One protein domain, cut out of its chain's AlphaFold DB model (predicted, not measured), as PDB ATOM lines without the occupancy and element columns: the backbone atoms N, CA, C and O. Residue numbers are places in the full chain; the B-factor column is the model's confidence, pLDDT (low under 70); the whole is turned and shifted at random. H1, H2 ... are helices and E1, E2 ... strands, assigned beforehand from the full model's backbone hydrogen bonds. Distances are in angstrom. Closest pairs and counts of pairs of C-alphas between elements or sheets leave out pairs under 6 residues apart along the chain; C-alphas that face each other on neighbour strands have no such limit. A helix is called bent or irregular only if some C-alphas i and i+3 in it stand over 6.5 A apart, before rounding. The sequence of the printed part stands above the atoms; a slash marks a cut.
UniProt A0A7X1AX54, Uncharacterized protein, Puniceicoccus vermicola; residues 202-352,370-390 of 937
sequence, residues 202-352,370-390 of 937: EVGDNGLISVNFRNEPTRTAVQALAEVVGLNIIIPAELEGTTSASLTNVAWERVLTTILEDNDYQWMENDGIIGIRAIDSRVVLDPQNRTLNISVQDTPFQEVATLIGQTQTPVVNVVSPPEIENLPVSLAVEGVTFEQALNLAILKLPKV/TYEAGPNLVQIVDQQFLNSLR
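AT A GLANCE: This is residues 202 to 352 and 370 to 390 of the 937 residues of an uncharacterized protein of Puniceicoccus vermicola (UniProt A0A7X1AX54). Two lobes stand end to end, joined by residues 279 to 282, and in each lobe two helices lie side by side, running opposite ways, between two small sheets. In the first lobe H1 and H2 lie between the bent strand pair E1 and E3 and the sheet E2 E5 E4; in the second H3 and H5 lie between the twisted sheet E6 E7 E9 and the sheet E8 E11 E10, with H4 at one end of H3 and H6 at the far end of the whole. The 172 printed residues have six named helices and eleven named strands, in the order E1 H1 E2 E3 H2 E4 E5 E6 E7 H3 E8 H4 E9 H5 E10 E11 H6, class mixed. E1 E3 and E6 E7 E9 are antiparallel, while E2 E5 E4 and E8 E11 E10 are mixed. The whole is loose, with a radius of gyration of the C-alphas of 20.1 A, and spans 64 by 32 by 29 A, only just a rod.

HOW THE PARTS SIT: E6, residues 283 to 285, E7, residues 292 to 300, and E9, residues 328 to 336, form a twisted antiparallel sheet with E7 as its inner strand. E6 and E7 are a hairpin, with N 284 and O 293 at 3.0 A; N 294 of E7 and O 333 of E9 are 2.9 A apart. H3, residues 301 to 310, and H5, residues 338 to 347, are on one face of this sheet: two layers, one of helices and one of strands. H5 has a height over the sheet of 8.9 A, over E7 and E9, slantwise to the strands at 34 degrees to E9 on the local plane. H3 and H5 touch at a shallow tilt of 4 degrees, opposite ways; their closest C-alphas, of Ala 305 and Leu 342, are 6.7 A apart. H3 also touches H4, residues 322 to 325, where the closest C-alphas, of Gln 302 and Glu 325, are 4.6 A apart. H3 is also on the sheet of E8, residues 317 to 319, E11, residues 377 to 380, and E10, residues 371 to 373; H5 is only just on it, with 5 pairs of C-alphas within 10 A. E8 and E11 are parallel, with N 319 and O 378 at 2.9 A; E10 and E11 are a hairpin, with N 372 and O 379 at 3.3 A. H6, residues 385 to 390, touches no helix. In the sheet E2 E5 E4, E5, residues 273 to 278, is the inner strand between E2, residues 232 to 234, parallel to it, with N 234 and O 274 at 2.8 A, and E4, residues 265 to 270, antiparallel to it and with it a hairpin, with N 268 and O 275 at 3.0 A. H1, residues 218 to 229, and H2, residues 252 to 261, are on one face of this sheet, again two layers. H1 and H2 touch at a shallow tilt of 8 degrees, opposite ways; their closest C-alphas, of Thr 218 and Ile 259, are 6.8 A apart. E1, residues 209 to 217, and E3, residues 242 to 250, are antiparallel, with N 211 and O 247 at 2.9 A. The closest C-alphas of E3 and H2, those of Thr 243 and Ile 259, are 6.2 A apart. Every O i to N i+4 pair is within hydrogen-bond range in H1, H2, H3 and H5, and 1 of 2 in H6; H4 is too short for such a pair.

IN THESE COORDINATES: E1 begins at C-alpha 209, (2.985, -26.454, 37.905), and is 18.9 A long, bending by 88 degrees at residue 214. E3 and E9 are each 20.1 A long, E7 18.3 A and H1 16.5 A. E7 bends by 91 degrees at residue 297. H6 ends at C-alpha 390, (28.617, 2.997, -7.827).

THE WHOLE: The C-alphas farthest apart, of Asp 205 and Ser 388, are 66.3 A apart. Residues 353 to 369 are not printed, and C-alphas 352 and 370 are 16.6 A apart across the cut. Of the links that are printed whole, none is long. The mean pLDDT of the printed part is 76.2; 45 residues are under 70, among them residues 370 to 390.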
ATOM      1  N   GLU A 202       0.397 -31.291  36.118       78.94
ATOM      2  CA  GLU A 202      -0.720 -30.757  36.902       78.94
ATOM      3  C   GLU A 202      -0.534 -29.247  37.106       78.94
ATOM      4  O   GLU A 202       0.503 -28.805  37.608       78.94
ATOM      5  N   VAL A 203      -1.545 -28.452  36.747       78.69
ATOM      6  CA  VAL A 203      -1.585 -27.001  36.999       78.69
ATOM      7  C   VAL A 203      -2.434 -26.742  38.238       78.69
ATOM      8  O   VAL A 203      -3.609 -27.102  38.272       78.69
ATOM      9  N   GLY A 204      -1.845 -26.125  39.262       76.44
ATOM     10  CA  GLY A 204      -2.574 -25.692  40.451       76.44
ATOM     11  C   GLY A 204      -3.325 -24.376  40.228       76.44
ATOM     12  O   GLY A 204      -2.924 -23.551  39.407       76.44
ATOM     13  N   ASP A 205      -4.360 -24.123  41.036       66.69
ATOM     14  CA  ASP A 205      -5.184 -22.894  41.003       66.69
ATOM     15  C   ASP A 205      -4.382 -21.582  41.190       66.69
ATOM     16  O   ASP A 205      -4.896 -20.482  40.995       66.69
ATOM     17  N   ASN A 206      -3.117 -21.691  41.602       72.19
ATOM     18  CA  ASN A 206      -2.160 -20.602  41.801       72.19
ATOM     19  C   ASN A 206      -1.249 -20.338  40.582       72.19
ATOM     20  O   ASN A 206      -0.342 -19.512  40.686       72.19
ATOM     21  N   GLY A 207      -1.443 -21.044  39.462       69.06
ATOM     22  CA  GLY A 207      -0.598 -20.948  38.265       69.06
ATOM     23  C   GLY A 207       0.774 -21.622  38.394       69.06
ATOM     24  O   GLY A 207       1.612 -21.473  37.506       69.06
ATOM     25  N   LEU A 208       1.028 -22.357  39.483       81.62
ATOM     26  CA  LEU A 208       2.239 -23.158  39.655       81.62
ATOM     27  C   LEU A 208       1.999 -24.589  39.174       81.62
ATOM     28  O   LEU A 208       0.901 -25.134  39.282       81.62
ATOM     29  N   ILE A 209       3.055 -25.200  38.649       85.25
ATOM     30  CA  ILE A 209       2.985 -26.454  37.905       85.25
ATOM     31  C   ILE A 209       3.725 -27.547  38.667       85.25
ATOM     32  O   ILE A 209       4.796 -27.323  39.242       85.25
ATOM     33  N   SER A 210       3.162 -28.747  38.652       85.31
ATOM     34  CA  SER A 210       3.848 -29.972  39.047       85.31
ATOM     35  C   SER A 210       4.046 -30.849  37.813       85.31
ATOM     36  O   SER A 210       3.102 -31.069  37.060       85.31
ATOM     37  N   VAL A 211       5.267 -31.340  37.593       85.88
ATOM     38  CA  VAL A 211       5.610 -32.232  36.473       85.88
ATOM     39  C   VAL A 211       6.317 -33.483  36.981       85.88
ATOM     40  O   VAL A 211       7.151 -33.403  37.882       85.88
ATOM     41  N   ASN A 212       6.001 -34.638  36.396       85.62
ATOM     42  CA  ASN A 212       6.603 -35.934  36.732       85.62
ATOM     43  C   ASN A 212       7.016 -36.664  35.445       85.62
ATOM     44  O   ASN A 212       6.452 -37.693  35.072       85.62
ATOM     45  N   PHE A 213       8.001 -36.099  34.749       84.69
ATOM     46  CA  PHE A 213       8.573 -36.671  33.533       84.69
ATOM     47  C   PHE A 213       9.535 -37.812  33.876       84.69
ATOM     48  O   PHE A 213      10.417 -37.664  34.728       84.69
ATOM     49  N   ARG A 214       9.390 -38.955  33.197       78.81
ATOM     50  CA  ARG A 214      10.198 -40.163  33.422       78.81
ATOM     51  C   ARG A 214      10.697 -40.706  32.092       78.81
ATOM     52  O   ARG A 214       9.956 -41.385  31.391       78.81
ATOM     53  N   ASN A 215      11.955 -40.411  31.766       79.00
ATOM     54  CA  ASN A 215      12.567 -40.728  30.474       79.00
ATOM     55  C   ASN A 215      11.712 -40.246  29.280       79.00
ATOM     56  O   ASN A 215      11.524 -40.958  28.288       79.00
ATOM     57  N   GLU A 216      11.152 -39.040  29.403       84.44
ATOM     58  CA  GLU A 216      10.384 -38.408  28.330       84.44
ATOM     59  C   GLU A 216      11.337 -37.726  27.344       84.44
ATOM     60  O   GLU A 216      12.271 -37.056  27.789       84.44
ATOM     61  N   PRO A 217      11.143 -37.854  26.017       86.75
ATOM     62  CA  PRO A 217      11.921 -37.090  25.050       86.75
ATOM     63  C   PRO A 217      11.798 -35.593  25.339       86.75
ATOM     64  O   PRO A 217      10.684 -35.085  25.484       86.75
ATOM     65  N   THR A 218      12.923 -34.877  25.386       89.38
ATOM     66  CA  THR A 218      12.975 -33.463  25.810       89.38
ATOM     67  C   THR A 218      12.013 -32.597  24.991       89.38
ATOM     68  O   THR A 218      11.279 -31.777  25.536       89.38
ATOM     69  N   ARG A 219      11.903 -32.868  23.682       88.75
ATOM     70  CA  ARG A 219      10.904 -32.262  22.786       88.75
ATOM     71  C   ARG A 219       9.461 -32.461  23.245       88.75
ATOM     72  O   ARG A 219       8.688 -31.511  23.221       88.75
ATOM     73  N   THR A 220       9.093 -33.681  23.626       86.62
ATOM     74  CA  THR A 220       7.729 -34.031  24.039       86.62
ATOM     75  C   THR A 220       7.387 -33.384  25.381       86.62
ATOM     76  O   THR A 220       6.298 -32.837  25.520       86.62
ATOM     77  N   ALA A 221       8.333 -33.349  26.327       87.75
ATOM     78  CA  ALA A 221       8.165 -32.649  27.602       87.75
ATOM     79  C   ALA A 221       7.987 -31.125  27.421       87.75
ATOM     80  O   ALA A 221       7.098 -30.528  28.026       87.75
ATOM     81  N   VAL A 222       8.790 -30.501  26.549       89.25
ATOM     82  CA  VAL A 222       8.674 -29.070  26.203       89.25
ATOM     83  C   VAL A 222       7.355 -28.765  25.487       89.25
ATOM     84  O   VAL A 222       6.710 -27.769  25.806       89.25
ATOM     85  N   GLN A 223       6.936 -29.613  24.544       86.62
ATOM     86  CA  GLN A 223       5.680 -29.433  23.813       86.62
ATOM     87  C   GLN A 223       4.462 -29.539  24.743       86.62
ATOM     88  O   GLN A 223       3.612 -28.652  24.716       86.62
ATOM     89  N   ALA A 224       4.416 -30.557  25.609       83.88
ATOM     90  CA  ALA A 224       3.345 -30.722  26.591       83.88
ATOM     91  C   ALA A 224       3.281 -29.542  27.577       83.88
ATOM     92  O   ALA A 224       2.200 -29.034  27.870       83.88
ATOM     93  N   LEU A 225       4.434 -29.045  28.046       87.31
ATOM     94  CA  LEU A 225       4.488 -27.852  28.897       87.31
ATOM     95  C   LEU A 225       3.937 -26.614  28.175       87.31
ATOM     96  O   LEU A 225       3.181 -25.848  28.765       87.31
ATOM     97  N   ALA A 226       4.285 -26.421  26.901       88.44
ATOM     98  CA  ALA A 226       3.787 -25.297  26.117       88.44
ATOM     99  C   ALA A 226       2.275 -25.378  25.853       88.44
ATOM    100  O   ALA A 226       1.599 -24.356  25.935       88.44
ATOM    101  N   GLU A 227       1.736 -26.572  25.598       84.50
ATOM    102  CA  GLU A 227       0.302 -26.789  25.373       84.50
ATOM    103  C   GLU A 227      -0.525 -26.579  26.652       84.50
ATOM    104  O   GLU A 227      -1.537 -25.883  26.622       84.50
ATOM    105  N   VAL A 228      -0.057 -27.094  27.795       85.75
ATOM    106  CA  VAL A 228      -0.744 -26.958  29.092       85.75
ATOM    107  C   VAL A 228      -0.715 -25.520  29.633       85.75
ATOM    108  O   VAL A 228      -1.656 -25.096  30.303       85.75
ATOM    109  N   VAL A 229       0.345 -24.756  29.348       85.38
ATOM    110  CA  VAL A 229       0.521 -23.371  29.837       85.38
ATOM    111  C   VAL A 229       0.045 -22.317  28.826       85.38
ATOM    112  O   VAL A 229      -0.238 -21.184  29.211       85.38
ATOM    113  N   GLY A 230      -0.080 -22.671  27.544       84.19
ATOM    114  CA  GLY A 230      -0.441 -21.742  26.468       84.19
ATOM    115  C   GLY A 230       0.733 -20.894  25.957       84.19
ATOM    116  O   GLY A 230       0.554 -19.719  25.645       84.19
ATOM    117  N   LEU A 231       1.940 -21.466  25.890       86.19
ATOM    118  CA  LEU A 231       3.158 -20.768  25.457       86.19
ATOM    119  C   LEU A 231       3.340 -20.834  23.932       86.19
ATOM    120  O   LEU A 231       3.380 -21.918  23.346       86.19
ATOM    121  N   ASN A 232       3.568 -19.687  23.288       83.56
ATOM    122  CA  ASN A 232       3.952 -19.636  21.873       83.56
ATOM    123  C   ASN A 232       5.441 -19.990  21.725       83.56
ATOM    124  O   ASN A 232       6.296 -19.111  21.822       83.56
ATOM    125  N   ILE A 233       5.767 -21.267  21.512       86.12
ATOM    126  CA  ILE A 233       7.158 -21.748  21.493       86.12
ATOM    127  C   ILE A 233       7.626 -22.226  20.110       86.12
ATOM    128  O   ILE A 233       6.905 -22.908  19.383       86.12
ATOM    129  N   ILE A 234       8.873 -21.901  19.762       82.69
ATOM    130  CA  ILE A 234       9.583 -22.400  18.581       82.69
ATOM    131  C   ILE A 234      10.623 -23.421  19.047       82.69
ATOM    132  O   ILE A 234      11.635 -23.075  19.663       82.69
ATOM    133  N   ILE A 235      10.366 -24.691  18.732       87.44
ATOM    134  CA  ILE A 235      11.225 -25.825  19.081       87.44
ATOM    135  C   ILE A 235      12.119 -26.170  17.873       87.44
ATOM    136  O   ILE A 235      11.579 -26.476  16.806       87.44
ATOM    137  N   PRO A 236      13.461 -26.149  17.994       81.56
ATOM    138  CA  PRO A 236      14.349 -26.471  16.884       81.56
ATOM    139  C   PRO A 236      14.259 -27.954  16.500       81.56
ATOM    140  O   PRO A 236      14.065 -28.834  17.343       81.56
ATOM    141  N   ALA A 237      14.442 -28.243  15.210       75.56
ATOM    142  CA  ALA A 237      14.383 -29.606  14.677       75.56
ATOM    143  C   ALA A 237      15.471 -30.533  15.250       75.56
ATOM    144  O   ALA A 237      15.281 -31.747  15.241       75.56
ATOM    145  N   GLU A 238      16.542 -29.955  15.791       74.94
ATOM    146  CA  GLU A 238      17.694 -30.616  16.415       74.94
ATOM    147  C   GLU A 238      17.508 -30.898  17.917       74.94
ATOM    148  O   GLU A 238      18.384 -31.513  18.516       74.94
ATOM    149  N   LEU A 239      16.386 -30.490  18.542       84.38
ATOM    150  CA  LEU A 239      16.132 -30.785  19.960       84.38
ATOM    151  C   LEU A 239      15.955 -32.299  20.159       84.38
ATOM    152  O   LEU A 239      14.869 -32.848  19.910       84.38
ATOM    153  N   GLU A 240      17.036 -32.932  20.601       79.06
ATOM    154  CA  GLU A 240      17.193 -34.343  20.960       79.06
ATOM    155  C   GLU A 240      17.565 -34.476  22.448       79.06
ATOM    156  O   GLU A 240      17.999 -33.509  23.073       79.06
ATOM    157  N   GLY A 241      17.371 -35.671  23.014       82.75
ATOM    158  CA  GLY A 241      17.600 -35.958  24.435       82.75
ATOM    159  C   GLY A 241      16.376 -36.536  25.150       82.75
ATOM    160  O   GLY A 241      15.284 -36.638  24.572       82.75
ATOM    161  N   THR A 242      16.562 -36.943  26.408       84.19
ATOM    162  CA  THR A 242      15.482 -37.390  27.300       84.19
ATOM    163  C   THR A 242      15.628 -36.761  28.680       84.19
ATOM    164  O   THR A 242      16.671 -36.870  29.317       84.19
ATOM    165  N   THR A 243      14.551 -36.163  29.184       83.50
ATOM    166  CA  THR A 243      14.505 -35.552  30.515       83.50
ATOM    167  C   THR A 243      13.800 -36.477  31.505       83.50
ATOM    168  O   THR A 243      12.790 -37.122  31.201       83.50
ATOM    169  N   SER A 244      14.310 -36.518  32.737       80.62
ATOM    170  CA  SER A 244      13.625 -37.119  33.886       80.62
ATOM    171  C   SER A 244      13.578 -36.115  35.034       80.62
ATOM    172  O   SER A 244      14.588 -35.872  35.688       80.62
ATOM    173  N   ALA A 245      12.408 -35.530  35.282       78.50
ATOM    174  CA  ALA A 245      12.232 -34.447  36.245       78.50
ATOM    175  C   ALA A 245      10.944 -34.638  37.054       78.50
ATOM    176  O   ALA A 245       9.865 -34.811  36.490       78.50
ATOM    177  N   SER A 246      11.069 -34.567  38.381       85.31
ATOM    178  CA  SER A 246       9.948 -34.552  39.323       85.31
ATOM    179  C   SER A 246       9.977 -33.227  40.077       85.31
ATOM    180  O   SER A 246      10.800 -33.036  40.975       85.31
ATOM    181  N   LEU A 247       9.131 -32.289  39.661       85.56
ATOM    182  CA  LEU A 247       9.025 -30.936  40.207       85.56
ATOM    183  C   LEU A 247       7.601 -30.738  40.728       85.56
ATOM    184  O   LEU A 247       6.644 -31.196  40.109       85.56
ATOM    185  N   THR A 248       7.439 -30.055  41.858       88.00
ATOM    186  CA  THR A 248       6.129 -29.868  42.497       88.00
ATOM    187  C   THR A 248       5.940 -28.407  42.865       88.00
ATOM    188  O   THR A 248       6.769 -27.856  43.590       88.00
ATOM    189  N   ASN A 249       4.846 -27.799  42.397       83.75
ATOM    190  CA  ASN A 249       4.493 -26.403  42.668       83.75
ATOM    191  C   ASN A 249       5.636 -25.423  42.298       83.75
ATOM    192  O   ASN A 249       6.103 -24.631  43.120       83.75
ATOM    193  N   VAL A 250       6.106 -25.507  41.048       88.19
ATOM    194  CA  VAL A 250       7.200 -24.704  40.470       88.19
ATOM    195  C   VAL A 250       6.663 -23.844  39.317       88.19
ATOM    196  O   VAL A 250       5.756 -24.257  38.600       88.19
ATOM    197  N   ALA A 251       7.203 -22.636  39.137       86.62
ATOM    198  CA  ALA A 251       6.827 -21.751  38.033       86.62
ATOM    199  C   ALA A 251       7.334 -22.289  36.676       86.62
ATOM    200  O   ALA A 251       8.402 -22.911  36.611       86.62
ATOM    201  N   TRP A 252       6.569 -22.073  35.602       87.44
ATOM    202  CA  TRP A 252       6.794 -22.709  34.297       87.44
ATOM    203  C   TRP A 252       8.153 -22.354  33.681       87.44
ATOM    204  O   TRP A 252       8.785 -23.214  33.072       87.44
ATOM    205  N   GLU A 253       8.653 -21.139  33.912       87.62
ATOM    206  CA  GLU A 253       9.959 -20.659  33.455       87.62
ATOM    207  C   GLU A 253      11.067 -21.531  34.042       87.62
ATOM    208  O   GLU A 253      12.013 -21.923  33.358       87.62
ATOM    209  N   ARG A 254      10.946 -21.876  35.332       85.06
ATOM    210  CA  ARG A 254      11.943 -22.683  36.039       85.06
ATOM    211  C   ARG A 254      11.862 -24.155  35.641       85.06
ATOM    212  O   ARG A 254      12.912 -24.793  35.542       85.06
ATOM    213  N   VAL A 255      10.657 -24.664  35.365       86.44
ATOM    214  CA  VAL A 255      10.439 -25.996  34.776       86.44
ATOM    215  C   VAL A 255      11.091 -26.076  33.390       86.44
ATOM    216  O   VAL A 255      11.956 -26.924  33.185       86.44
ATOM    217  N   LEU A 256      10.767 -25.149  32.480       88.25
ATOM    218  CA  LEU A 256      11.321 -25.080  31.122       88.25
ATOM    219  C   LEU A 256      12.851 -24.962  31.133       88.25
ATOM    220  O   LEU A 256      13.533 -25.709  30.437       88.25
ATOM    221  N   THR A 257      13.390 -24.076  31.976       84.94
ATOM    222  CA  THR A 257      14.842 -23.913  32.158       84.94
ATOM    223  C   THR A 257      15.497 -25.229  32.580       84.94
ATOM    224  O   THR A 257      16.477 -25.636  31.973       84.94
ATOM    225  N   THR A 258      14.923 -25.939  33.558       84.94
ATOM    226  CA  THR A 258      15.496 -27.198  34.071       84.94
ATOM    227  C   THR A 258      15.462 -28.323  33.028       84.94
ATOM    228  O   THR A 258      16.385 -29.125  32.972       84.94
ATOM    229  N   ILE A 259      14.425 -28.377  32.182       88.00
ATOM    230  CA  ILE A 259      14.304 -29.367  31.093       88.00
ATOM    231  C   ILE A 259      15.357 -29.130  29.995       88.00
ATOM    232  O   ILE A 259      15.900 -30.085  29.436       88.00
ATOM    233  N   LEU A 260      15.642 -27.863  29.683       87.19
ATOM    234  CA  LEU A 260      16.565 -27.477  28.613       87.19
ATOM    235  C   LEU A 260      18.038 -27.489  29.056       87.19
ATOM    236  O   LEU A 260      18.875 -27.990  28.306       87.19
ATOM    237  N   GLU A 261      18.343 -27.027  30.276       82.25
ATOM    238  CA  GLU A 261      19.698 -27.060  30.860       82.25
ATOM    239  C   GLU A 261      20.252 -28.496  30.953       82.25
ATOM    240  O   GLU A 261      21.439 -28.708  30.731       82.25
ATOM    241  N   ASP A 262      19.391 -29.488  31.211       80.19
ATOM    242  CA  ASP A 262      19.723 -30.925  31.265       80.19
ATOM    243  C   ASP A 262      20.219 -31.497  29.917       80.19
ATOM    244  O   ASP A 262      20.781 -32.588  29.873       80.19
ATOM    245  N   ASN A 263      20.015 -30.772  28.807       82.38
ATOM    246  CA  ASN A 263      20.334 -31.218  27.447       82.38
ATOM    247  C   ASN A 263      21.154 -30.178  26.639       82.38
ATOM    248  O   ASN A 263      21.153 -30.233  25.413       82.38
ATOM    249  N   ASP A 264      21.845 -29.237  27.300       80.94
ATOM    250  CA  ASP A 264      22.662 -28.166  26.684       80.94
ATOM    251  C   ASP A 264      21.884 -27.133  25.823       80.94
ATOM    252  O   ASP A 264      22.441 -26.483  24.928       80.94
ATOM    253  N   TYR A 265      20.595 -26.918  26.119       84.69
ATOM    254  CA  TYR A 265      19.757 -25.894  25.479       84.69
ATOM    255  C   TYR A 265      19.422 -24.732  26.424       84.69
ATOM    256  O   TYR A 265      19.285 -24.885  27.634       84.69
ATOM    257  N   GLN A 266      19.209 -23.556  25.838       80.88
ATOM    258  CA  GLN A 266      18.679 -22.363  26.499       80.88
ATOM    259  C   GLN A 266      17.444 -21.847  25.751       80.88
ATOM    260  O   GLN A 266      17.288 -22.071  24.545       80.88
ATOM    261  N   TRP A 267      16.575 -21.131  26.462       82.75
ATOM    262  CA  TRP A 267      15.420 -20.443  25.889       82.75
ATOM    263  C   TRP A 267      15.551 -18.929  26.051       82.75
ATOM    264  O   TRP A 267      16.293 -18.431  26.895       82.75
ATOM    265  N   MET A 268      14.809 -18.201  25.226       75.06
ATOM    266  CA  MET A 268      14.704 -16.747  25.272       75.06
ATOM    267  C   MET A 268      13.329 -16.318  24.772       75.06
ATOM    268  O   MET A 268      12.790 -16.929  23.850       75.06
ATOM    269  N   GLU A 269      12.775 -15.266  25.359       78.12
ATOM    270  CA  GLU A 269      11.492 -14.691  24.961       78.12
ATOM    271  C   GLU A 269      11.709 -13.401  24.164       78.12
ATOM    272  O   GLU A 269      12.541 -12.567  24.529       78.12
ATOM    273  N   ASN A 270      10.957 -13.233  23.077       64.94
ATOM    274  CA  ASN A 270      10.880 -11.992  22.317       64.94
ATOM    275  C   ASN A 270       9.433 -11.780  21.845       64.94
ATOM    276  O   ASN A 270       8.874 -12.664  21.199       64.94
ATOM    277  N   ASP A 271       8.828 -10.642  22.189       66.25
ATOM    278  CA  ASP A 271       7.432 -10.284  21.870       66.25
ATOM    279  C   ASP A 271       6.396 -11.404  22.144       66.25
ATOM    280  O   ASP A 271       5.483 -11.645  21.354       66.25
ATOM    281  N   GLY A 272       6.541 -12.115  23.270       66.94
ATOM    282  CA  GLY A 272       5.639 -13.205  23.671       66.94
ATOM    283  C   GLY A 272       5.817 -14.517  22.892       66.94
ATOM    284  O   GLY A 272       4.962 -15.401  22.987       66.94
ATOM    285  N   ILE A 273       6.906 -14.652  22.125       69.56
ATOM    286  CA  ILE A 273       7.336 -15.892  21.466       69.56
ATOM    287  C   ILE A 273       8.621 -16.394  22.132       69.56
ATOM    288  O   ILE A 273       9.609 -15.664  22.242       69.56
ATOM    289  N   ILE A 274       8.628 -17.661  22.539       81.69
ATOM    290  CA  ILE A 274       9.777 -18.330  23.154       81.69
ATOM    291  C   ILE A 274      10.563 -19.082  22.076       81.69
ATOM    292  O   ILE A 274      10.024 -19.956  21.402       81.69
ATOM    293  N   GLY A 275      11.850 -18.782  21.920       80.25
ATOM    294  CA  GLY A 275      12.768 -19.521  21.048       80.25
ATOM    295  C   GLY A 275      13.748 -20.376  21.848       80.25
ATOM    296  O   GLY A 275      14.371 -19.877  22.784       80.25
ATOM    297  N   ILE A 276      13.920 -21.645  21.464       83.56
ATOM    298  CA  ILE A 276      14.927 -22.556  22.038       83.56
ATOM    299  C   ILE A 276      16.146 -22.656  21.110       83.56
ATOM    300  O   ILE A 276      16.001 -22.706  19.889       83.56
ATOM    301  N   ARG A 277      17.353 -22.710  21.686       78.31
ATOM    302  CA  ARG A 277      18.631 -22.854  20.963       78.31
ATOM    303  C   ARG A 277      19.682 -23.597  21.791       78.31
ATOM    304  O   ARG A 277      19.621 -23.570  23.017       78.31
ATOM    305  N   ALA A 278      20.650 -24.221  21.127       74.19
ATOM    306  CA  ALA A 278      21.804 -24.830  21.789       74.19
ATOM    307  C   ALA A 278      22.731 -23.768  22.422       74.19
ATOM    308  O   ALA A 278      22.716 -22.593  22.033       74.19
ATOM    309  N   ILE A 279      23.539 -24.181  23.398       66.12
ATOM    310  CA  ILE A 279      24.527 -23.335  24.083       66.12
ATOM    311  C   ILE A 279      25.923 -23.563  23.467       66.12
ATOM    312  O   ILE A 279      26.523 -24.618  23.659       66.12
ATOM    313  N   ASP A 280      26.489 -22.568  22.765       65.00
ATOM    314  CA  ASP A 280      27.916 -22.586  22.388       65.00
ATOM    315  C   ASP A 280      28.759 -22.006  23.534       65.00
ATOM    316  O   ASP A 280      28.708 -20.813  23.838       65.00
ATOM    317  N   SER A 281      29.566 -22.859  24.167       64.62
ATOM    318  CA  SER A 281      30.405 -22.501  25.322       64.62
ATOM    319  C   SER A 281      31.464 -21.416  25.056       64.62
ATOM    320  O   SER A 281      32.057 -20.906  26.008       64.62
ATOM    321  N   ARG A 282      31.711 -21.034  23.795       72.81
ATOM    322  CA  ARG A 282      32.687 -19.994  23.418       72.81
ATOM    323  C   ARG A 282      32.160 -18.567  23.575       72.81
ATOM    324  O   ARG A 282      32.973 -17.647  23.700       72.81
ATOM    325  N   VAL A 283      30.836 -18.375  23.556       72.50
ATOM    326  CA  VAL A 283      30.178 -17.065  23.705       72.50
ATOM    327  C   VAL A 283      28.941 -17.203  24.592       72.50
ATOM    328  O   VAL A 283      27.899 -17.689  24.163       72.50
ATOM    329  N   VAL A 284      29.047 -16.726  25.833       72.31
ATOM    330  CA  VAL A 284      27.972 -16.801  26.834       72.31
ATOM    331  C   VAL A 284      27.402 -15.407  27.098       72.31
ATOM    332  O   VAL A 284      28.149 -14.466  27.376       72.31
ATOM    333  N   LEU A 285      26.075 -15.283  27.033       72.00
ATOM    334  CA  LEU A 285      25.334 -14.085  27.428       72.00
ATOM    335  C   LEU A 285      24.981 -14.167  28.919       72.00
ATOM    336  O   LEU A 285      24.349 -15.127  29.351       72.00
ATOM    337  N   ASP A 286      25.343 -13.150  29.700       73.69
ATOM    338  CA  ASP A 286      24.841 -12.974  31.066       73.69
ATOM    339  C   ASP A 286      23.384 -12.462  31.012       73.69
ATOM    340  O   ASP A 286      23.159 -11.325  30.575       73.69
ATOM    341  N   PRO A 287      22.383 -13.250  31.459       59.84
ATOM    342  CA  PRO A 287      20.975 -12.867  31.366       59.84
ATOM    343  C   PRO A 287      20.585 -11.723  32.316       59.84
ATOM    344  O   PRO A 287      19.559 -11.083  32.096       59.84
ATOM    345  N   GLN A 288      21.372 -11.445  33.363       60.94
ATOM    346  CA  GLN A 288      21.098 -10.355  34.306       60.94
ATOM    347  C   GLN A 288      21.641  -9.016  33.794       60.94
ATOM    348  O   GLN A 288      20.976  -7.989  33.918       60.94
ATOM    349  N   ASN A 289      22.841  -9.026  33.202       68.62
ATOM    350  CA  ASN A 289      23.563  -7.805  32.821       68.62
ATOM    351  C   ASN A 289      23.574  -7.516  31.308       68.62
ATOM    352  O   ASN A 289      24.023  -6.444  30.902       68.62
ATOM    353  N   ARG A 290      23.094  -8.445  30.464       71.25
ATOM    354  CA  ARG A 290      23.165  -8.392  28.985       71.25
ATOM    355  C   ARG A 290      24.591  -8.230  28.433       71.25
ATOM    356  O   ARG A 290      24.788  -7.718  27.331       71.25
ATOM    357  N   THR A 291      25.590  -8.657  29.199       80.12
ATOM    358  CA  THR A 291      27.006  -8.631  28.813       80.12
ATOM    359  C   THR A 291      27.459  -9.976  28.265       80.12
ATOM    360  O   THR A 291      26.969 -11.024  28.676       80.12
ATOM    361  N   LEU A 292      28.432  -9.938  27.362       82.44
ATOM    362  CA  LEU A 292      29.009 -11.095  26.695       82.44
ATOM    363  C   LEU A 292      30.340 -11.478  27.340       82.44
ATOM    364  O   LEU A 292      31.205 -10.625  27.560       82.44
ATOM    365  N   ASN A 293      30.511 -12.776  27.568       83.44
ATOM    366  CA  ASN A 293      31.791 -13.400  27.873       83.44
ATOM    367  C   ASN A 293      32.215 -14.211  26.646       83.44
ATOM    368  O   ASN A 293      31.487 -15.104  26.210       83.44
ATOM    369  N   ILE A 294      33.366 -13.871  26.067       85.00
ATOM    370  CA  ILE A 294      33.851 -14.414  24.794       85.00
ATOM    371  C   ILE A 294      35.240 -15.005  25.012       85.00
ATOM    372  O   ILE A 294      36.143 -14.312  25.483       85.00
ATOM    373  N   SER A 295      35.417 -16.265  24.618       86.12
ATOM    374  CA  SER A 295      36.697 -16.972  24.659       86.12
ATOM    375  C   SER A 295      36.916 -17.733  23.351       86.12
ATOM    376  O   SER A 295      36.617 -18.924  23.247       86.12
ATOM    377  N   VAL A 296      37.461 -17.037  22.352       85.31
ATOM    378  CA  VAL A 296      37.778 -17.580  21.021       85.31
ATOM    379  C   VAL A 296      39.273 -17.463  20.731       85.31
ATOM    380  O   VAL A 296      39.906 -16.450  21.042       85.31
ATOM    381  N   GLN A 297      39.847 -18.501  20.125       86.19
ATOM    382  CA  GLN A 297      41.254 -18.548  19.737       86.19
ATOM    383  C   GLN A 297      41.370 -18.991  18.278       86.19
ATOM    384  O   GLN A 297      40.757 -19.976  17.876       86.19
ATOM    385  N   ASP A 298      42.152 -18.237  17.503       81.94
ATOM    386  CA  ASP A 298      42.477 -18.457  16.088       81.94
ATOM    387  C   ASP A 298      41.246 -18.788  15.218       81.94
ATOM    388  O   ASP A 298      41.308 -19.556  14.259       81.94
ATOM    389  N   THR A 299      40.106 -18.189  15.574       83.38
ATOM    390  CA  THR A 299      38.779 -18.452  15.004       83.38
ATOM    391  C   THR A 299      38.497 -17.449  13.875       83.38
ATOM    392  O   THR A 299      38.784 -16.265  14.066       83.38
ATOM    393  N   PRO A 300      37.963 -17.852  12.704       86.31
ATOM    394  CA  PRO A 300      37.666 -16.929  11.604       86.31
ATOM    395  C   PRO A 300      36.754 -15.772  12.028       86.31
ATOM    396  O   PRO A 300      35.781 -15.982  12.754       86.31
ATOM    397  N   PHE A 301      37.026 -14.557  11.544       85.94
ATOM    398  CA  PHE A 301      36.235 -13.368  11.875       85.94
ATOM    399  C   PHE A 301      34.736 -13.564  11.619       85.94
ATOM    400  O   PHE A 301      33.933 -13.183  12.467       85.94
ATOM    401  N   GLN A 302      34.354 -14.194  10.503       83.25
ATOM    402  CA  GLN A 302      32.948 -14.444  10.180       83.25
ATOM    403  C   GLN A 302      32.267 -15.342  11.224       83.25
ATOM    404  O   GLN A 302      31.114 -15.100  11.578       83.25
ATOM    405  N   GLU A 303      32.969 -16.342  11.763       82.88
ATOM    406  CA  GLU A 303      32.446 -17.207  12.826       82.88
ATOM    407  C   GLU A 303      32.307 -16.424  14.141       82.88
ATOM    408  O   GLU A 303      31.238 -16.429  14.746       82.88
ATOM    409  N   VAL A 304      33.333 -15.659  14.534       83.38
ATOM    410  CA  VAL A 304      33.292 -14.803  15.736       83.38
ATOM    411  C   VAL A 304      32.163 -13.765  15.650       83.38
ATOM    412  O   VAL A 304      31.408 -13.591  16.606       83.38
ATOM    413  N   ALA A 305      31.999 -13.112  14.500       81.31
ATOM    414  CA  ALA A 305      30.933 -12.146  14.248       81.31
ATOM    415  C   ALA A 305      29.538 -12.795  14.262       81.31
ATOM    416  O   ALA A 305      28.602 -12.210  14.807       81.31
ATOM    417  N   THR A 306      29.408 -14.013  13.727       81.62
ATOM    418  CA  THR A 306      28.154 -14.785  13.753       81.62
ATOM    419  C   THR A 306      27.776 -15.174  15.183       81.62
ATOM    420  O   THR A 306      26.643 -14.931  15.591       81.62
ATOM    421  N   LEU A 307      28.719 -15.697  15.975       80.38
ATOM    422  CA  LEU A 307      28.487 -16.054  17.380       80.38
ATOM    423  C   LEU A 307      28.086 -14.829  18.219       80.38
ATOM    424  O   LEU A 307      27.142 -14.897  19.003       80.38
ATOM    425  N   ILE A 308      28.746 -13.683  18.016       81.12
ATOM    426  CA  ILE A 308      28.393 -12.421  18.684       81.12
ATOM    427  C   ILE A 308      26.999 -11.933  18.241       81.12
ATOM    428  O   ILE A 308      26.182 -11.588  19.095       81.12
ATOM    429  N   GLY A 309      26.686 -11.947  16.939       75.69
ATOM    430  CA  GLY A 309      25.383 -11.536  16.388       75.69
ATOM    431  C   GLY A 309      24.206 -12.400  16.844       75.69
ATOM    432  O   GLY A 309      23.128 -11.882  17.144       75.69
ATOM    433  N   GLN A 310      24.432 -13.707  17.003       72.81
ATOM    434  CA  GLN A 310      23.435 -14.637  17.531       72.81
ATOM    435  C   GLN A 310      22.992 -14.284  18.957       72.81
ATOM    436  O   GLN A 310      21.842 -14.548  19.297       72.81
ATOM    437  N   THR A 311      23.834 -13.658  19.785       72.75
ATOM    438  CA  THR A 311      23.474 -13.307  21.177       72.75
ATOM    439  C   THR A 311      22.471 -12.158  21.330       72.75
ATOM    440  O   THR A 311      22.049 -11.880  22.450       72.75
ATOM    441  N   GLN A 312      22.104 -11.467  20.247       69.94
ATOM    442  CA  GLN A 312      21.208 -10.310  20.300       69.94
ATOM    443  C   GLN A 312      19.727 -10.664  20.081       69.94
ATOM    444  O   GLN A 312      19.378 -11.703  19.514       69.94
ATOM    445  N   THR A 313      18.857  -9.758  20.536       58.50
ATOM    446  CA  THR A 313      17.404  -9.750  20.302       58.50
ATOM    447  C   THR A 313      16.993  -8.420  19.660       58.50
ATOM    448  O   THR A 313      17.148  -7.391  20.325       58.50
ATOM    449  N   PRO A 314      16.452  -8.405  18.423       60.56
ATOM    450  CA  PRO A 314      16.362  -9.532  17.483       60.56
ATOM    451  C   PRO A 314      17.748 -10.065  17.073       60.56
ATOM    452  O   PRO A 314      18.766  -9.429  17.336       60.56
ATOM    453  N   VAL A 315      17.796 -11.243  16.440       61.22
ATOM    454  CA  VAL A 315      19.059 -11.819  15.944       61.22
ATOM    455  C   VAL A 315      19.641 -10.900  14.872       61.22
ATOM    456  O   VAL A 315      19.019 -10.677  13.834       61.22
ATOM    457  N   VAL A 316      20.842 -10.380  15.124       67.62
ATOM    458  CA  VAL A 316      21.521  -9.446  14.222       67.62
ATOM    459  C   VAL A 316      22.446 -10.224  13.296       67.62
ATOM    460  O   VAL A 316      23.456 -10.775  13.736       67.62
ATOM    461  N   ASN A 317      22.140 -10.223  12.000       69.81
ATOM    462  CA  ASN A 317      23.068 -10.745  11.001       69.81
ATOM    463  C   ASN A 317      24.216  -9.747  10.798       69.81
ATOM    464  O   ASN A 317      23.983  -8.581  10.472       69.81
ATOM    465  N   VAL A 318      25.457 -10.208  10.961       71.06
ATOM    466  CA  VAL A 318      26.658  -9.414  10.674       71.06
ATOM    467  C   VAL A 318      27.178  -9.782   9.287       71.06
ATOM    468  O   VAL A 318      27.512 -10.938   9.030       71.06
ATOM    469  N   VAL A 319      27.248  -8.791   8.399       69.50
ATOM    470  CA  VAL A 319      27.802  -8.922   7.046       69.50
ATOM    471  C   VAL A 319      29.171  -8.261   7.020       69.50
ATOM    472  O   VAL A 319      29.293  -7.067   7.313       69.50
ATOM    473  N   SER A 320      30.195  -9.037   6.670       71.62
ATOM    474  CA  SER A 320      31.576  -8.572   6.570       71.62
ATOM    475  C   SER A 320      32.101  -8.659   5.128       71.62
ATOM    476  O   SER A 320      31.577  -9.449   4.346       71.62
ATOM    477  N   PRO A 321      33.081  -7.825   4.730       70.06
ATOM    478  CA  PRO A 321      33.743  -7.965   3.435       70.06
ATOM    479  C   PRO A 321      34.531  -9.287   3.324       70.06
ATOM    480  O   PRO A 321      35.160  -9.700   4.309       70.06
ATOM    481  N   PRO A 322      34.580  -9.927   2.139       69.25
ATOM    482  CA  PRO A 322      35.244 -11.221   1.941       69.25
ATOM    483  C   PRO A 322      36.753 -11.193   2.241       69.25
ATOM    484  O   PRO A 322      37.356 -12.230   2.520       69.25
ATOM    485  N   GLU A 323      37.375 -10.011   2.235       69.19
ATOM    486  CA  GLU A 323      38.774  -9.797   2.605       69.19
ATOM    487  C   GLU A 323      39.053 -10.060   4.094       69.19
ATOM    488  O   GLU A 323      40.198 -10.358   4.446       69.19
ATOM    489  N   ILE A 324      38.037  -9.952   4.968       71.81
ATOM    490  CA  ILE A 324      38.191 -10.146   6.418       71.81
ATOM    491  C   ILE A 324      37.512 -11.401   6.969       71.81
ATOM    492  O   ILE A 324      37.973 -11.896   7.994       71.81
ATOM    493  N   GLU A 325      36.497 -11.955   6.292       76.62
ATOM    494  CA  GLU A 325      35.712 -13.128   6.737       76.62
ATOM    495  C   GLU A 325      36.565 -14.273   7.315       76.62
ATOM    496  O   GLU A 325      36.263 -14.819   8.379       76.62
ATOM    497  N   ASN A 326      37.651 -14.618   6.618       80.69
ATOM    498  CA  ASN A 326      38.508 -15.769   6.916       80.69
ATOM    499  C   ASN A 326      39.773 -15.417   7.721       80.69
ATOM    500  O   ASN A 326      40.633 -16.277   7.928       80.69
ATOM    501  N   LEU A 327      39.930 -14.166   8.168       79.81
ATOM    502  CA  LEU A 327      41.082 -13.771   8.979       79.81
ATOM    503  C   LEU A 327      40.927 -14.294  10.420       79.81
ATOM    504  O   LEU A 327      39.856 -14.132  11.009       79.81
ATOM    505  N   PRO A 328      41.970 -14.906  11.013       80.94
ATOM    506  CA  PRO A 328      41.883 -15.468  12.354       80.94
ATOM    507  C   PRO A 328      41.857 -14.366  13.418       80.94
ATOM    508  O   PRO A 328      42.674 -13.441  13.406       80.94
ATOM    509  N   VAL A 329      40.945 -14.510  14.375       85.38
ATOM    510  CA  VAL A 329      40.782 -13.644  15.540       85.38
ATOM    511  C   VAL A 329      40.953 -14.466  16.812       85.38
ATOM    512  O   VAL A 329      40.336 -15.513  16.999       85.38
ATOM    513  N   SER A 330      41.781 -13.944  17.714       82.62
ATOM    514  CA  SER A 330      41.941 -14.436  19.082       82.62
ATOM    515  C   SER A 330      41.466 -13.350  20.050       82.62
ATOM    516  O   SER A 330      42.065 -12.271  20.127       82.62
ATOM    517  N   LEU A 331      40.376 -13.622  20.770       83.38
ATOM    518  CA  LEU A 331      39.697 -12.685  21.664       83.38
ATOM    519  C   LEU A 331      39.249 -13.410  22.943       83.38
ATOM    520  O   LEU A 331      38.453 -14.341  22.896       83.38
ATOM    521  N   ALA A 332      39.747 -12.934  24.083       85.88
ATOM    522  CA  ALA A 332      39.341 -13.366  25.416       85.88
ATOM    523  C   ALA A 332      38.927 -12.122  26.212       85.88
ATOM    524  O   ALA A 332      39.782 -11.295  26.545       85.88
ATOM    525  N   VAL A 333      37.622 -11.946  26.431       84.31
ATOM    526  CA  VAL A 333      37.035 -10.778  27.105       84.31
ATOM    527  C   VAL A 333      35.815 -11.177  27.931       84.31
ATOM    528  O   VAL A 333      35.000 -11.990  27.502       84.31
ATOM    529  N   GLU A 334      35.682 -10.568  29.103       85.69
ATOM    530  CA  GLU A 334      34.561 -10.757  30.027       85.69
ATOM    531  C   GLU A 334      33.805  -9.432  30.183       85.69
ATOM    532  O   GLU A 334      34.423  -8.363  30.213       85.69
ATOM    533  N   GLY A 335      32.477  -9.489  30.300       83.62
ATOM    534  CA  GLY A 335      31.652  -8.330  30.648       83.62
ATOM    535  C   GLY A 335      31.527  -7.244  29.567       83.62
ATOM    536  O   GLY A 335      31.343  -6.079  29.915       83.62
ATOM    537  N   VAL A 336      31.636  -7.579  28.275       85.88
ATOM    538  CA  VAL A 336      31.563  -6.592  27.169       85.88
ATOM    539  C   VAL A 336      30.165  -6.496  26.548       85.88
ATOM    540  O   VAL A 336      29.422  -7.472  26.517       85.88
ATOM    541  N   THR A 337      29.790  -5.332  26.012       84.94
ATOM    542  CA  THR A 337      28.564  -5.200  25.198       84.94
ATOM    543  C   THR A 337      28.768  -5.734  23.774       84.94
ATOM    544  O   THR A 337      29.902  -5.885  23.323       84.94
ATOM    545  N   PHE A 338      27.682  -5.967  23.027       81.50
ATOM    546  CA  PHE A 338      27.721  -6.373  21.610       81.50
ATOM    547  C   PHE A 338      28.609  -5.463  20.742       81.50
ATOM    548  O   PHE A 338      29.528  -5.937  20.073       81.50
ATOM    549  N   GLU A 339      28.393  -4.146  20.802       76.12
ATOM    550  CA  GLU A 339      29.186  -3.173  20.041       76.12
ATOM    551  C   GLU A 339      30.666  -3.204  20.441       76.12
ATOM    552  O   GLU A 339      31.550  -3.100  19.591       76.12
ATOM    553  N   GLN A 340      30.960  -3.356  21.735       80.69
ATOM    554  CA  GLN A 340      32.334  -3.455  22.228       80.69
ATOM    555  C   GLN A 340      32.994  -4.752  21.757       80.69
ATOM    556  O   GLN A 340      34.130  -4.707  21.296       80.69
ATOM    557  N   ALA A 341      32.286  -5.880  21.814       80.25
ATOM    558  CA  ALA A 341      32.756  -7.173  21.332       80.25
ATOM    559  C   ALA A 341      33.101  -7.136  19.837       80.25
ATOM    560  O   ALA A 341      34.202  -7.532  19.454       80.25
ATOM    561  N   LEU A 342      32.206  -6.593  19.002       83.00
ATOM    562  CA  LEU A 342      32.421  -6.493  17.559       83.00
ATOM    563  C   LEU A 342      33.587  -5.547  17.222       83.00
ATOM    564  O   LEU A 342      34.470  -5.908  16.446       83.00
ATOM    565  N   ASN A 343      33.659  -4.373  17.862       77.19
ATOM    566  CA  ASN A 343      34.787  -3.452  17.684       77.19
ATOM    567  C   ASN A 343      36.119  -4.058  18.161       77.19
ATOM    568  O   ASN A 343      37.146  -3.870  17.511       77.19
ATOM    569  N   LEU A 344      36.126  -4.811  19.266       80.81
ATOM    570  CA  LEU A 344      37.321  -5.500  19.761       80.81
ATOM    571  C   LEU A 344      37.755  -6.639  18.831       80.81
ATOM    572  O   LEU A 344      38.957  -6.806  18.633       80.81
ATOM    573  N   ALA A 345      36.822  -7.373  18.219       80.06
ATOM    574  CA  ALA A 345      37.131  -8.368  17.194       80.06
ATOM    575  C   ALA A 345      37.777  -7.716  15.955       80.06
ATOM    576  O   ALA A 345      38.842  -8.155  15.522       80.06
ATOM    577  N   ILE A 346      37.206  -6.613  15.450       76.81
ATOM    578  CA  ILE A 346      37.758  -5.848  14.315       76.81
ATOM    579  C   ILE A 346      39.163  -5.310  14.643       76.81
ATOM    580  O   ILE A 346      40.088  -5.450  13.846       76.81
ATOM    581  N   LEU A 347      39.371  -4.759  15.845       77.06
ATOM    582  CA  LEU A 347      40.676  -4.256  16.306       77.06
ATOM    583  C   LEU A 347      41.749  -5.348  16.477       77.06
ATOM    584  O   LEU A 347      42.935  -5.021  16.590       77.06
ATOM    585  N   LYS A 348      41.355  -6.625  16.532       77.19
ATOM    586  CA  LYS A 348      42.255  -7.781  16.646       77.19
ATOM    587  C   LYS A 348      42.595  -8.427  15.301       77.19
ATOM    588  O   LYS A 348      43.455  -9.306  15.282       77.19
ATOM    589  N   LEU A 349      41.993  -7.973  14.200       77.38
ATOM    590  CA  LEU A 349      42.330  -8.434  12.854       77.38
ATOM    591  C   LEU A 349      43.799  -8.125  12.494       77.38
ATOM    592  O   LEU A 349      44.321  -7.058  12.842       77.38
ATOM    593  N   PRO A 350      44.484  -9.019  11.756       68.81
ATOM    594  CA  PRO A 350      45.793  -8.717  11.193       68.81
ATOM    595  C   PRO A 350      45.669  -7.605  10.141       68.81
ATOM    596  O   PRO A 350      44.782  -7.622   9.291       68.81
ATOM    597  N   LYS A 351      46.580  -6.624  10.175       62.16
ATOM    598  CA  LYS A 351      46.558  -5.497   9.230       62.16
ATOM    599  C   LYS A 351      46.883  -5.967   7.811       62.16
ATOM    600  O   LYS A 351      48.022  -6.347   7.539       62.16
ATOM    601  N   VAL A 352      45.914  -5.868   6.906       57.75
ATOM    602  CA  VAL A 352      46.100  -6.153   5.479       57.75
ATOM    603  C   VAL A 352      46.852  -4.992   4.818       57.75
ATOM    604  O   VAL A 352      46.487  -3.824   4.974       57.75
ATOM    605  N   THR A 370      33.844   1.541  10.324       53.75
ATOM    606  CA  THR A 370      32.447   2.019  10.353       53.75
ATOM    607  C   THR A 370      31.468   0.865  10.173       53.75
ATOM    608  O   THR A 370      31.521   0.157   9.167       53.75
ATOM    609  N   TYR A 371      30.572   0.704  11.146       57.91
ATOM    610  CA  TYR A 371      29.382  -0.133  11.039       57.91
ATOM    611  C   TYR A 371      28.164   0.770  10.814       57.91
ATOM    612  O   TYR A 371      28.041   1.805  11.470       57.91
ATOM    613  N   GLU A 372      27.262   0.383   9.914       55.41
ATOM    614  CA  GLU A 372      25.912   0.956   9.862       55.41
ATOM    615  C   GLU A 372      24.923  -0.067  10.425       55.41
ATOM    616  O   GLU A 372      24.895  -1.229  10.011       55.41
ATOM    617  N   ALA A 373      24.145   0.363  11.420       52.84
ATOM    618  CA  ALA A 373      23.139  -0.461  12.074       52.84
ATOM    619  C   ALA A 373      21.795  -0.324  11.344       52.84
ATOM    620  O   ALA A 373      21.091   0.676  11.493       52.84
ATOM    621  N   GLY A 374      21.439  -1.340  10.560       57.47
ATOM    622  CA  GLY A 374      20.066  -1.569  10.120       57.47
ATOM    623  C   GLY A 374      19.256  -2.321  11.188       57.47
ATOM    624  O   GLY A 374      19.832  -2.891  12.115       57.47
ATOM    625  N   PRO A 375      17.918  -2.393  11.060       54.66
ATOM    626  CA  PRO A 375      17.045  -2.955  12.098       54.66
ATOM    627  C   PRO A 375      17.264  -4.450  12.404       54.66
ATOM    628  O   PRO A 375      16.910  -4.884  13.491       54.66
ATOM    629  N   ASN A 376      17.842  -5.228  11.477       58.09
ATOM    630  CA  ASN A 376      18.194  -6.651  11.664       58.09
ATOM    631  C   ASN A 376      19.561  -7.024  11.039       58.09
ATOM    632  O   ASN A 376      19.893  -8.202  10.902       58.09
ATOM    633  N   LEU A 377      20.335  -6.030  10.589       52.88
ATOM    634  CA  LEU A 377      21.545  -6.231   9.790       52.88
ATOM    635  C   LEU A 377      22.609  -5.214  10.199       52.88
ATOM    636  O   LEU A 377      22.355  -4.012  10.158       52.88
ATOM    637  N   VAL A 378      23.804  -5.689  10.541       67.19
ATOM    638  CA  VAL A 378      24.987  -4.845  10.729       67.19
ATOM    639  C   VAL A 378      25.931  -5.104   9.568       67.19
ATOM    640  O   VAL A 378      26.484  -6.196   9.442       67.19
ATOM    641  N   GLN A 379      26.115  -4.097   8.716       62.06
ATOM    642  CA  GLN A 379      27.075  -4.164   7.619       62.06
ATOM    643  C   GLN A 379      28.378  -3.480   8.040       62.06
ATOM    644  O   GLN A 379      28.382  -2.313   8.440       62.06
ATOM    645  N   ILE A 380      29.491  -4.207   7.941       63.16
ATOM    646  CA  ILE A 380      30.833  -3.639   8.079       63.16
ATOM    647  C   ILE A 380      31.211  -3.051   6.721       63.16
ATOM    648  O   ILE A 380      31.338  -3.771   5.732       63.16
ATOM    649  N   VAL A 381      31.352  -1.728   6.671       57.66
ATOM    650  CA  VAL A 381      31.475  -0.975   5.419       57.66
ATOM    651  C   VAL A 381      32.902  -0.471   5.225       57.66
ATOM    652  O   VAL A 381      33.437   0.232   6.083       57.66
ATOM    653  N   ASP A 382      33.481  -0.744   4.053       57.75
ATOM    654  CA  ASP A 382      34.587   0.049   3.511       57.75
ATOM    655  C   ASP A 382      34.015   1.205   2.664       57.75
ATOM    656  O   ASP A 382      33.376   1.000   1.626       57.75
ATOM    657  N   GLN A 383      34.256   2.443   3.107       49.16
ATOM    658  CA  GLN A 383      33.826   3.653   2.395       49.16
ATOM    659  C   GLN A 383      34.514   3.836   1.030       49.16
ATOM    660  O   GLN A 383      34.022   4.604   0.202       49.16
ATOM    661  N   GLN A 384      35.631   3.154   0.763       50.25
ATOM    662  CA  GLN A 384      36.266   3.155  -0.557       50.25
ATOM    663  C   GLN A 384      35.547   2.186  -1.511       50.25
ATOM    664  O   GLN A 384      35.234   2.567  -2.640       50.25
ATOM    665  N   PHE A 385      35.168   0.998  -1.030       46.72
ATOM    666  CA  PHE A 385      34.446  -0.026  -1.799       46.72
ATOM    667  C   PHE A 385      33.025   0.401  -2.221       46.72
ATOM    668  O   PHE A 385      32.634   0.225  -3.376       46.72
ATOM    669  N   LEU A 386      32.260   1.061  -1.340       46.19
ATOM    670  CA  LEU A 386      30.938   1.598  -1.718       46.19
ATOM    671  C   LEU A 386      31.006   2.678  -2.810       46.19
ATOM    672  O   LEU A 386      30.017   2.931  -3.500       46.19
ATOM    673  N   ASN A 387      32.159   3.329  -2.974       50.78
ATOM    674  CA  ASN A 387      32.361   4.320  -4.025       50.78
ATOM    675  C   ASN A 387      32.874   3.707  -5.337       50.78
ATOM    676  O   ASN A 387      32.584   4.279  -6.387       50.78
ATOM    677  N   SER A 388      33.529   2.538  -5.320       51.62
ATOM    678  CA  SER A 388      33.833   1.789  -6.550       51.62
ATOM    679  C   SER A 388      32.594   1.106  -7.137       51.62
ATOM    680  O   SER A 388      32.351   1.243  -8.333       51.62
ATOM    681  N   LEU A 389      31.744   0.484  -6.306       47.41
ATOM    682  CA  LEU A 389      30.516  -0.202  -6.755       47.41
ATOM    683  C   LEU A 389      29.510   0.709  -7.487       47.41
ATOM    684  O   LEU A 389      28.672   0.235  -8.253       47.41
ATOM    685  N   ARG A 390      29.563   2.026  -7.251       52.81
ATOM    686  CA  ARG A 390      28.617   2.997  -7.827       52.81
ATOM    687  C   ARG A 390      28.845   3.255  -9.324       52.81
ATOM    688  O   ARG A 390      27.896   3.624 -10.012       52.81
TER     689      ARG A 390